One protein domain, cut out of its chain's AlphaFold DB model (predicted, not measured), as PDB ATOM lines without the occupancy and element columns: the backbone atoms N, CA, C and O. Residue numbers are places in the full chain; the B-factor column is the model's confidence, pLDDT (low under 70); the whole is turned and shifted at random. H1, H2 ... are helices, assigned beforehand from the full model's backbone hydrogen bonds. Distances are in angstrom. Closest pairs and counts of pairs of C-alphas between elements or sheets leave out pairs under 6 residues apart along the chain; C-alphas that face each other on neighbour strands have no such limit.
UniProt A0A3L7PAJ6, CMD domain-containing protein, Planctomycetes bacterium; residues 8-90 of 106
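What this domain is: This is residues 8 to 90 of the 106 residues of the protein "CMD domain-containing protein" of Planctomycetes bacterium (UniProt A0A3L7PAJ6). A small compact body, a helical hairpin of H2 and H3 with the first part of the long helix H4 packed on H2, bears two projections: residues 72 to 90 of H4 stick out as a long arm, and residues 8 to 14 of the short helix H1 stand free. The printed part has 83 residues, with four named helices, H1, H2, H3 and H4 in that order, and no named strand; the class is all helix. The whole is loose, with a radius of gyration of the C-alphas of 16.8 A, and elongated, spanning 55 by 31 by 25 A.

Where its parts are: H1 is residues 8 to 16, beginning at C-alpha 8 at (-27.589, -7.564, 23.558). H2 is residues 23 to 36, 20.3 A long from first to last C-alpha. H3 is residues 40 to 52, 18.5 A long. H4 is residues 57 to 90, 49.4 A long, ending at C-alpha 90 at (-24.298, 29.461, -3.935).

How they stand to each other: H1 and H2 are close but not clearly touching; their closest C-alphas, of His 16 and Lys 26, are 7.3 A apart. H1 is apart from H3 and H4. H2 and H3 form a hairpin and touch, closest at the C-alphas of Ala 34 and Thr 43, 5.3 A, at a shallow tilt of 19 degrees, opposite ways. H4 touches H2 with residues 60 to 71 alone, closest at the C-alphas of Ala 32 and Val 67, 6.3 A, at a steep tilt of 42 degrees, the same way. H3 and H4 are close but not clearly touching, with the C-alphas of Ile 47 and Leu 60 closest at 7.6 A, at a shallow tilt of 34 degrees, only just short of steep. In H1, H2, H3 and H4 every O i to N i+4 pair is within hydrogen-bond range.

The domain as a whole: The C-alphas farthest apart, of Leu 52 and Leu 90, are 55.5 A apart. Without the stretches that stand free, the body of 57 residues spans 28 by 21 by 20 A. The printed part has no cut and no long link. The mean pLDDT of the printed part is 95.3, and no printed residue is under 70.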
ATOM      1  N   VAL A   8     -28.902  -7.685  24.207       85.69
ATOM      2  CA  VAL A   8     -27.589  -7.564  23.558       85.69
ATOM      3  C   VAL A   8     -26.891  -8.917  23.457       85.69
ATOM      4  O   VAL A   8     -26.311  -9.220  22.414       85.69
ATOM      5  N   LYS A   9     -26.971  -9.758  24.496       86.50
ATOM      6  CA  LYS A   9     -26.408 -11.115  24.448       86.50
ATOM      7  C   LYS A   9     -27.111 -11.976  23.401       86.50
ATOM      8  O   LYS A   9     -26.424 -12.636  22.626       86.50
ATOM      9  N   ASP A  10     -28.436 -11.899  23.320       91.25
ATOM     10  CA  ASP A  10     -29.216 -12.654  22.335       91.25
ATOM     11  C   ASP A  10     -28.842 -12.274  20.903       91.25
ATOM     12  O   ASP A  10     -28.607 -13.143  20.064       91.25
ATOM     13  N   TYR A  11     -28.740 -10.974  20.608       89.75
ATOM     14  CA  TYR A  11     -28.336 -10.516  19.279       89.75
ATOM     15  C   TYR A  11     -26.893 -10.920  18.942       89.75
ATOM     16  O   TYR A  11     -26.609 -11.318  17.809       89.75
ATOM     17  N   LEU A  12     -25.974 -10.871  19.911       85.31
ATOM     18  CA  LEU A  12     -24.597 -11.339  19.716       85.31
ATOM     19  C   LEU A  12     -24.519 -12.851  19.449       85.31
ATOM     20  O   LEU A  12     -23.705 -13.268  18.623       85.31
ATOM     21  N   GLY A  13     -25.365 -13.649  20.107       87.56
ATOM     22  CA  GLY A  13     -25.510 -15.083  19.843       87.56
ATOM     23  C   GLY A  13     -26.018 -15.346  18.428       87.56
ATOM     24  O   GLY A  13     -25.311 -15.939  17.614       87.56
ATOM     25  N   LYS A  14     -27.180 -14.780  18.082       90.12
ATOM     26  CA  LYS A  14     -27.812 -14.951  16.760       90.12
ATOM     27  C   LYS A  14     -26.896 -14.557  15.600       90.12
ATOM     28  O   LYS A  14     -26.863 -15.223  14.570       90.12
ATOM     29  N   THR A  15     -26.122 -13.481  15.753       86.75
ATOM     30  CA  THR A  15     -25.176 -13.042  14.710       86.75
ATOM     31  C   THR A  15     -23.993 -13.996  14.525       86.75
ATOM     32  O   THR A  15     -23.461 -14.085  13.419       86.75
ATOM     33  N   HIS A  16     -23.600 -14.753  15.554       86.19
ATOM     34  CA  HIS A  16     -22.573 -15.793  15.427       86.19
ATOM     35  C   HIS A  16     -23.098 -17.098  14.821       86.19
ATOM     36  O   HIS A  16     -22.305 -17.847  14.247       86.19
ATOM     37  N   GLU A  17     -24.398 -17.368  14.904       89.88
ATOM     38  CA  GLU A  17     -25.009 -18.634  14.475       89.88
ATOM     39  C   GLU A  17     -25.187 -18.769  12.957       89.88
ATOM     40  O   GLU A  17     -25.442 -19.866  12.467       89.88
ATOM     41  N   THR A  18     -25.017 -17.692  12.181       89.06
ATOM     42  CA  THR A  18     -25.185 -17.759  10.719       89.06
ATOM     43  C   THR A  18     -24.274 -18.810  10.076       89.06
ATOM     44  O   THR A  18     -23.062 -18.816  10.289       89.06
ATOM     45  N   VAL A  19     -24.842 -19.687   9.252       92.75
ATOM     46  CA  VAL A  19     -24.100 -20.736   8.527       92.75
ATOM     47  C   VAL A  19     -23.471 -20.237   7.223       92.75
ATOM     48  O   VAL A  19     -22.697 -20.953   6.602       92.75
ATOM     49  N   LEU A  20     -23.788 -19.004   6.814       95.06
ATOM     50  CA  LEU A  20     -23.319 -18.416   5.555       95.06
ATOM     51  C   LEU A  20     -21.852 -17.977   5.596       95.06
ATOM     52  O   LEU A  20     -21.278 -17.683   4.554       95.06
ATOM     53  N   LEU A  21     -21.268 -17.885   6.792       95.50
ATOM     54  CA  LEU A  21     -19.900 -17.433   7.005       95.50
ATOM     55  C   LEU A  21     -19.137 -18.462   7.831       95.50
ATOM     56  O   LEU A  21     -19.614 -18.945   8.864       95.50
ATOM     57  N   THR A  22     -17.909 -18.733   7.417       95.31
ATOM     58  CA  THR A  22     -16.940 -19.490   8.204       95.31
ATOM     59  C   THR A  22     -16.575 -18.745   9.492       95.31
ATOM     60  O   THR A  22     -16.753 -17.530   9.623       95.31
ATOM     61  N   ALA A  23     -16.005 -19.465  10.462       93.25
ATOM     62  CA  ALA A  23     -15.491 -18.850  11.687       93.25
ATOM     63  C   ALA A  23     -14.446 -17.760  11.382       93.25
ATOM     64  O   ALA A  23     -14.496 -16.671  11.957       93.25
ATOM     65  N   ARG A  24     -13.552 -18.017  10.414       96.00
ATOM     66  CA  ARG A  24     -12.538 -17.053   9.965       96.00
ATOM     67  C   ARG A  24     -13.174 -15.758   9.461       96.00
ATOM     68  O   ARG A  24     -12.785 -14.681   9.903       96.00
ATOM     69  N   GLU A  25     -14.164 -15.849   8.577       96.88
ATOM     70  CA  GLU A  25     -14.841 -14.671   8.020       96.88
ATOM     71  C   GLU A  25     -15.572 -13.868   9.099       96.88
ATOM     72  O   GLU A  25     -15.466 -12.643   9.127       96.88
ATOM     73  N   LYS A  26     -16.235 -14.536  10.051       95.69
ATOM     74  CA  LYS A  26     -16.889 -13.867  11.189       95.69
ATOM     75  C   LYS A  26     -15.899 -13.082  12.052       95.69
ATOM     76  O   LYS A  26     -16.212 -11.969  12.481       95.69
ATOM     77  N   HIS A  27     -14.703 -13.625  12.299       96.31
ATOM     78  CA  HIS A  27     -13.654 -12.909  13.030       96.31
ATOM     79  C   HIS A  27     -13.187 -11.661  12.277       96.31
ATOM     80  O   HIS A  27     -13.147 -10.582  12.871       96.31
ATOM     81  N   LEU A  28     -12.886 -11.796  10.981       98.00
ATOM     82  CA  LEU A  28     -12.393 -10.690  10.157       98.00
ATOM     83  C   LEU A  28     -13.449  -9.589   9.994       98.00
ATOM     84  O   LEU A  28     -13.151  -8.422  10.225       98.00
ATOM     85  N   LEU A  29     -14.704  -9.940   9.704       96.50
ATOM     86  CA  LEU A  29     -15.795  -8.966   9.597       96.50
ATOM     87  C   LEU A  29     -16.071  -8.273  10.935       96.50
ATOM     88  O   LEU A  29     -16.220  -7.053  10.992       96.50
ATOM     89  N   GLY A  30     -16.089  -9.029  12.036       95.19
ATOM     90  CA  GLY A  30     -16.276  -8.465  13.369       95.19
ATOM     91  C   GLY A  30     -15.161  -7.493  13.771       95.19
ATOM     92  O   GLY A  30     -15.437  -6.480  14.415       95.19
ATOM     93  N   LEU A  31     -13.914  -7.784  13.389       97.88
ATOM     94  CA  LEU A  31     -12.782  -6.879  13.584       97.88
ATOM     95  C   LEU A  31     -12.882  -5.647  12.673       97.88
ATOM     96  O   LEU A  31     -12.697  -4.533  13.158       97.88
ATOM     97  N   ALA A  32     -13.241  -5.823  11.400       98.19
ATOM     98  CA  ALA A  32     -13.423  -4.718  10.462       98.19
ATOM     99  C   ALA A  32     -14.436  -3.693  10.986       98.19
ATOM    100  O   ALA A  32     -14.146  -2.501  11.026       98.19
ATOM    101  N   VAL A  33     -15.584  -4.156  11.493       96.38
ATOM    102  CA  VAL A  33     -16.599  -3.282  12.101       96.38
ATOM    103  C   VAL A  33     -16.070  -2.578  13.357       96.38
ATOM    104  O   VAL A  33     -16.341  -1.400  13.568       96.38
ATOM    105  N   ALA A  34     -15.299  -3.258  14.208       96.94
ATOM    106  CA  ALA A  34     -14.717  -2.609  15.385       96.94
ATOM    107  C   ALA A  34     -13.741  -1.479  15.000       96.94
ATOM    108  O   ALA A  34     -13.753  -0.415  15.628       96.94
ATOM    109  N   LEU A  35     -12.952  -1.693  13.941       98.00
ATOM    110  CA  LEU A  35     -12.010  -0.719  13.392       98.00
ATOM    111  C   LEU A  35     -12.721   0.486  12.765       98.00
ATOM    112  O   LEU A  35     -12.343   1.616  13.063       98.00
ATOM    113  N   THR A  36     -13.789   0.290  11.981       97.31
ATOM    114  CA  THR A  36     -14.556   1.414  11.397       97.31
ATOM    115  C   THR A  36     -15.219   2.296  12.453       97.31
ATOM    116  O   THR A  36     -15.412   3.490  12.238       97.31
ATOM    117  N   ARG A  37     -15.555   1.733  13.618       96.00
ATOM    118  CA  ARG A  37     -16.141   2.471  14.747       96.00
ATOM    119  C   ARG A  37     -15.108   3.087  15.693       96.00
ATOM    120  O   ARG A  37     -15.505   3.826  16.589       96.00
ATOM    121  N   GLY A  38     -13.822   2.763  15.548       95.75
ATOM    122  CA  GLY A  38     -12.762   3.248  16.438       95.75
ATOM    123  C   GLY A  38     -12.846   2.724  17.881       95.75
ATOM    124  O   GLY A  38     -12.267   3.321  18.787       95.75
ATOM    125  N   CYS A  39     -13.557   1.617  18.139       97.25
ATOM    126  CA  CYS A  39     -13.709   1.085  19.499       97.25
ATOM    127  C   CYS A  39     -12.466   0.289  19.929       97.25
ATOM    128  O   CYS A  39     -12.361  -0.905  19.656       97.25
ATOM    129  N   GLN A  40     -11.556   0.912  20.680       97.75
ATOM    130  CA  GLN A  40     -10.294   0.293  21.118       97.75
ATOM    131  C   GLN A  40     -10.488  -1.026  21.887       97.75
ATOM    132  O   GLN A  40      -9.830  -2.025  21.594       97.75
ATOM    133  N   VAL A  41     -11.424  -1.064  22.843       97.19
ATOM    134  CA  VAL A  41     -11.704  -2.266  23.652       97.19
ATOM    135  C   VAL A  41     -12.275  -3.394  22.786       97.19
ATOM    136  O   VAL A  41     -11.873  -4.552  22.932       97.19
ATOM    137  N   CYS A  42     -13.171  -3.058  21.855       95.94
ATOM    138  CA  CYS A  42     -13.758  -4.008  20.916       95.94
ATOM    139  C   CYS A  42     -12.687  -4.576  19.976       95.94
ATOM    140  O   CYS A  42     -12.601  -5.791  19.811       95.94
ATOM    141  N   THR A  43     -11.845  -3.706  19.411       97.94
ATOM    142  CA  THR A  43     -10.741  -4.066  18.514       97.94
ATOM    143  C   THR A  43      -9.757  -4.997  19.208       97.94
ATOM    144  O   THR A  43      -9.491  -6.084  18.701       97.94
ATOM    145  N   ARG A  44      -9.298  -4.646  20.419       98.12
ATOM    146  CA  ARG A  44      -8.422  -5.509  21.229       98.12
ATOM    147  C   ARG A  44      -9.038  -6.893  21.438       98.12
ATOM    148  O   ARG A  44      -8.361  -7.902  21.254       98.12
ATOM    149  N   ASN A  45     -10.314  -6.954  21.828       96.94
ATOM    150  CA  ASN A  45     -10.995  -8.229  22.047       96.94
ATOM    151  C   ASN A  45     -11.081  -9.060  20.756       96.94
ATOM    152  O   ASN A  45     -10.773 -10.247  20.769       96.94
ATOM    153  N   ARG A  46     -11.443  -8.434  19.631       97.00
ATOM    154  CA  ARG A  46     -11.554  -9.103  18.328       97.00
ATOM    155  C   ARG A  46     -10.210  -9.629  17.822       97.00
ATOM    156  O   ARG A  46     -10.175 -10.758  17.350       97.00
ATOM    157  N   ILE A  47      -9.121  -8.872  17.984       98.19
ATOM    158  CA  ILE A  47      -7.754  -9.322  17.658       98.19
ATOM    159  C   ILE A  47      -7.372 -10.541  18.501       98.19
ATOM    160  O   ILE A  47      -6.912 -11.541  17.959       98.19
ATOM    161  N   SER A  48      -7.607 -10.490  19.816       98.06
ATOM    162  CA  SER A  48      -7.301 -11.611  20.716       98.06
ATOM    163  C   SER A  48      -8.040 -12.890  20.303       98.06
ATOM    164  O   SER A  48      -7.423 -13.938  20.133       98.06
ATOM    165  N   GLN A  49      -9.347 -12.794  20.041       96.06
ATOM    166  CA  GLN A  49     -10.149 -13.940  19.602       96.06
ATOM    167  C   GLN A  49      -9.736 -14.462  18.217       96.06
ATOM    168  O   GLN A  49      -9.706 -15.670  18.008       96.06
ATOM    169  N   ALA A  50      -9.378 -13.580  17.281       97.50
ATOM    170  CA  ALA A  50      -8.892 -13.981  15.962       97.50
ATOM    171  C   ALA A  50      -7.562 -14.752  16.045       97.50
ATOM    172  O   ALA A  50      -7.408 -15.782  15.391       97.50
ATOM    173  N   ARG A  51      -6.631 -14.304  16.899       98.19
ATOM    174  CA  ARG A  51      -5.366 -15.009  17.159       98.19
ATOM    175  C   ARG A  51      -5.590 -16.381  17.788       98.19
ATOM    176  O   ARG A  51      -4.967 -17.347  17.361       98.19
ATOM    177  N   LEU A  52      -6.509 -16.487  18.752       97.88
ATOM    178  CA  LEU A  52      -6.907 -17.779  19.333       97.88
ATOM    179  C   LEU A  52      -7.502 -18.731  18.282       97.88
ATOM    180  O   LEU A  52      -7.324 -19.939  18.386       97.88
ATOM    181  N   ALA A  53      -8.150 -18.191  17.247       96.69
ATOM    182  CA  ALA A  53      -8.643 -18.944  16.095       96.69
ATOM    183  C   ALA A  53      -7.564 -19.236  15.027       96.69
ATOM    184  O   ALA A  53      -7.892 -19.710  13.939       96.69
ATOM    185  N   GLY A  54      -6.288 -18.946  15.305       98.00
ATOM    186  CA  GLY A  54      -5.166 -19.221  14.404       98.00
ATOM    187  C   GLY A  54      -5.006 -18.228  13.250       98.00
ATOM    188  O   GLY A  54      -4.319 -18.534  12.277       98.00
ATOM    189  N   ILE A  55      -5.636 -17.051  13.315       98.44
ATOM    190  CA  ILE A  55      -5.466 -16.004  12.299       98.44
ATOM    191  C   ILE A  55      -4.180 -15.224  12.602       98.44
ATOM    192  O   ILE A  55      -4.047 -14.636  13.676       98.44
ATOM    193  N   GLY A  56      -3.248 -15.232  11.647       98.31
ATOM    194  CA  GLY A  56      -1.953 -14.559  11.746       98.31
ATOM    195  C   GLY A  56      -2.040 -13.034  11.672       98.31
ATOM    196  O   GLY A  56      -2.965 -12.467  11.085       98.31
ATOM    197  N   ASP A  57      -1.054 -12.365  12.271       98.19
ATOM    198  CA  ASP A  57      -0.976 -10.901  12.325       98.19
ATOM    199  C   ASP A  57      -0.800 -10.253  10.943       98.19
ATOM    200  O   ASP A  57      -1.239  -9.126  10.740       98.19
ATOM    201  N   ASP A  58      -0.220 -10.967   9.979       98.50
ATOM    202  CA  ASP A  58      -0.144 -10.566   8.573       98.50
ATOM    203  C   ASP A  58      -1.542 -10.330   7.979       98.50
ATOM    204  O   ASP A  58      -1.813  -9.274   7.405       98.50
ATOM    205  N   VAL A  59      -2.469 -11.266   8.205       98.56
ATOM    206  CA  VAL A  59      -3.863 -11.160   7.753       98.56
ATOM    207  C   VAL A  59      -4.600 -10.049   8.503       98.56
ATOM    208  O   VAL A  59      -5.397  -9.325   7.907       98.56
ATOM    209  N   LEU A  60      -4.354  -9.901   9.808       98.50
ATOM    210  CA  LEU A  60      -4.992  -8.857  10.616       98.50
ATOM    211  C   LEU A  60      -4.526  -7.451  10.211       98.50
ATOM    212  O   LEU A  60      -5.347  -6.534  10.161       98.50
ATOM    213  N   ASN A  61      -3.245  -7.285   9.881       98.38
ATOM    214  CA  ASN A  61      -2.705  -6.027   9.370       98.38
ATOM    215  C   ASN A  61      -3.243  -5.716   7.969       98.38
ATOM    216  O   ASN A  61      -3.744  -4.614   7.754       98.38
ATOM    217  N   ALA A  62      -3.273  -6.700   7.063       98.69
ATOM    218  CA  ALA A  62      -3.880  -6.534   5.741       98.69
ATOM    219  C   ALA A  62      -5.369  -6.137   5.830       98.69
ATOM    220  O   ALA A  62      -5.853  -5.297   5.070       98.69
ATOM    221  N   LEU A  63      -6.108  -6.689   6.801       98.56
ATOM    222  CA  LEU A  63      -7.482  -6.268   7.077       98.56
ATOM    223  C   LEU A  63      -7.549  -4.805   7.540       98.56
ATOM    224  O   LEU A  63      -8.428  -4.066   7.096       98.56
ATOM    225  N   ALA A  64      -6.659  -4.384   8.440       98.31
ATOM    226  CA  ALA A  64      -6.628  -3.008   8.927       98.31
ATOM    227  C   ALA A  64      -6.344  -2.009   7.794       98.31
ATOM    228  O   ALA A  64      -7.007  -0.974   7.717       98.31
ATOM    229  N   GLU A  65      -5.432  -2.346   6.882       98.69
ATOM    230  CA  GLU A  65      -5.145  -1.567   5.673       98.69
ATOM    231  C   GLU A  65      -6.374  -1.457   4.762       98.69
ATOM    232  O   GLU A  65      -6.739  -0.356   4.343       98.69
ATOM    233  N   ALA A  66      -7.073  -2.571   4.518       98.38
ATOM    234  CA  ALA A  66      -8.303  -2.573   3.728       98.38
ATOM    235  C   ALA A  66      -9.392  -1.685   4.360       98.38
ATOM    236  O   ALA A  66     -10.029  -0.886   3.672       98.38
ATOM    237  N   VAL A  67      -9.578  -1.771   5.681       98.50
ATOM    238  CA  VAL A  67     -10.529  -0.923   6.415       98.50
ATOM    239  C   VAL A  67     -10.130   0.552   6.340       98.50
ATOM    240  O   VAL A  67     -10.993   1.407   6.133       98.50
ATOM    241  N   ALA A  68      -8.842   0.866   6.478       98.44
ATOM    242  CA  ALA A  68      -8.340   2.231   6.365       98.44
ATOM    243  C   ALA A  68      -8.610   2.817   4.970       98.44
ATOM    244  O   ALA A  68      -9.116   3.936   4.870       98.44
ATOM    245  N   ALA A  69      -8.356   2.046   3.908       98.50
ATOM    246  CA  ALA A  69      -8.630   2.456   2.532       98.50
ATOM    247  C   ALA A  69     -10.126   2.736   2.298       98.50
ATOM    248  O   ALA A  69     -10.481   3.774   1.736       98.50
ATOM    249  N   VAL A  70     -11.012   1.859   2.787       97.81
ATOM    250  CA  VAL A  70     -12.469   2.055   2.690       97.81
ATOM    251  C   VAL A  70     -12.905   3.314   3.442       97.81
ATOM    252  O   VAL A  70     -13.620   4.142   2.878       97.81
ATOM    253  N   ASN A  71     -12.443   3.507   4.678       97.56
ATOM    254  CA  ASN A  71     -12.792   4.686   5.475       97.56
ATOM    255  C   ASN A  71     -12.295   5.987   4.829       97.56
ATOM    256  O   ASN A  71     -13.031   6.974   4.790       97.56
ATOM    257  N   ALA A  72     -11.077   5.994   4.279       98.25
ATOM    258  CA  ALA A  72     -10.554   7.130   3.525       98.25
ATOM    259  C   ALA A  72     -11.411   7.424   2.280       98.25
ATOM    260  O   ALA A  72     -11.741   8.581   2.012       98.25
ATOM    261  N   GLY A  73     -11.839   6.381   1.562       98.31
ATOM    262  CA  GLY A  73     -12.741   6.497   0.418       98.31
ATOM    263  C   GLY A  73     -14.099   7.107   0.779       98.31
ATOM    264  O   GLY A  73     -14.561   8.015   0.086       98.31
ATOM    265  N   VAL A  74     -14.708   6.669   1.888       98.06
ATOM    266  CA  VAL A  74     -15.971   7.230   2.406       98.06
ATOM    267  C   VAL A  74     -15.810   8.703   2.777       98.06
ATOM    268  O   VAL A  74     -16.657   9.516   2.402       98.06
ATOM    269  N   SER A  75     -14.713   9.072   3.444       98.12
ATOM    270  CA  SER A  75     -14.407  10.473   3.763       98.12
ATOM    271  C   SER A  75     -14.290  11.324   2.498       98.12
ATOM    272  O   SER A  75     -14.907  12.384   2.404       98.12
ATOM    273  N   ALA A  76     -13.564  10.841   1.487       98.50
ATOM    274  CA  ALA A  76     -13.400  11.552   0.225       98.50
ATOM    275  C   ALA A  76     -14.723  11.683  -0.555       98.50
ATOM    276  O   ALA A  76     -14.999  12.736  -1.126       98.50
ATOM    277  N   ALA A  77     -15.552  10.634  -0.582       98.44
ATOM    278  CA  ALA A  77     -16.865  10.667  -1.229       98.44
ATOM    279  C   ALA A  77     -17.815  11.650  -0.539       98.44
ATOM    280  O   ALA A  77     -18.429  12.478  -1.208       98.44
ATOM    281  N   THR A  78     -17.863  11.607   0.793       98.19
ATOM    282  CA  THR A  78     -18.649  12.538   1.610       98.19
ATOM    283  C   THR A  78     -18.215  13.982   1.374       98.19
ATOM    284  O   THR A  78     -19.062  14.848   1.190       98.19
ATOM    285  N   ALA A  79     -16.906  14.248   1.322       98.31
ATOM    286  CA  ALA A  79     -16.389  15.591   1.068       98.31
ATOM    287  C   ALA A  79     -16.800  16.120  -0.314       98.31
ATOM    288  O   ALA A  79     -17.264  17.251  -0.418       98.31
ATOM    289  N   ARG A  80     -16.685  15.301  -1.371       97.81
ATOM    290  CA  ARG A  80     -17.112  15.684  -2.731       97.81
ATOM    291  C   ARG A  80     -18.591  16.050  -2.787       97.81
ATOM    292  O   ARG A  80     -18.943  17.063  -3.382       97.81
ATOM    293  N   GLU A  81     -19.439  15.245  -2.157       97.94
ATOM    294  CA  GLU A  81     -20.870  15.536  -2.097       97.94
ATOM    295  C   GLU A  81     -21.163  16.786  -1.257       97.94
ATOM    296  O   GLU A  81     -21.986  17.611  -1.642       97.94
ATOM    297  N   GLY A  82     -20.429  16.981  -0.159       97.00
ATOM    298  CA  GLY A  82     -20.492  18.201   0.641       97.00
ATOM    299  C   GLY A  82     -20.173  19.459  -0.171       97.00
ATOM    300  O   GLY A  82     -20.931  20.424  -0.107       97.00
ATOM    301  N   PHE A  83     -19.109  19.435  -0.982       96.62
ATOM    302  CA  PHE A  83     -18.786  20.539  -1.893       96.62
ATOM    303  C   PHE A  83     -19.896  20.772  -2.919       96.62
ATOM    304  O   PHE A  83     -20.359  21.898  -3.061       96.62
ATOM    305  N   ARG A  84     -20.406  19.711  -3.558       95.44
ATOM    306  CA  ARG A  84     -21.510  19.817  -4.526       95.44
ATOM    307  C   ARG A  84     -22.749  20.492  -3.924       95.44
ATOM    308  O   ARG A  84     -23.385  21.309  -4.584       95.44
ATOM    309  N   LEU A  85     -23.109  20.141  -2.687       93.94
ATOM    310  CA  LEU A  85     -24.241  20.736  -1.972       93.94
ATOM    311  C   LEU A  85     -23.988  22.205  -1.603       93.94
ATOM    312  O   LEU A  85     -24.896  23.024  -1.735       93.94
ATOM    313  N   ALA A  86     -22.773  22.543  -1.164       92.62
ATOM    314  CA  ALA A  86     -22.391  23.918  -0.848       92.62
ATOM    315  C   ALA A  86     -22.401  24.817  -2.098       92.62
ATOM    316  O   ALA A  86     -22.958  25.913  -2.060       92.62
ATOM    317  N   ASP A  87     -21.869  24.329  -3.220       92.00
ATOM    318  CA  ASP A  87     -21.851  25.055  -4.493       92.00
ATOM    319  C   ASP A  87     -23.268  25.251  -5.049       92.00
ATOM    320  O   ASP A  87     -23.601  26.331  -5.534       92.00
ATOM    321  N   ALA A  88     -24.142  24.245  -4.930       85.38
ATOM    322  CA  ALA A  88     -25.541  24.358  -5.341       85.38
ATOM    323  C   ALA A  88     -26.307  25.432  -4.549       85.38
ATOM    324  O   ALA A  88     -27.172  26.100  -5.111       85.38
ATOM    325  N   LEU A  89     -25.983  25.628  -3.265       75.81
ATOM    326  CA  LEU A  89     -26.556  26.705  -2.454       75.81
ATOM    327  C   LEU A  89     -26.106  28.088  -2.949       75.81
ATOM    328  O   LEU A  89     -26.912  29.015  -2.974       75.81
ATOM    329  N   LEU A  90     -24.843  28.221  -3.366       74.00
ATOM    330  CA  LEU A  90     -24.298  29.461  -3.935       74.00
ATOM    331  C   LEU A  90     -24.833  29.750  -5.344       74.00
ATOM    332  O   LEU A  90     -24.986  30.910  -5.713       74.00
TER     333      LEU A  90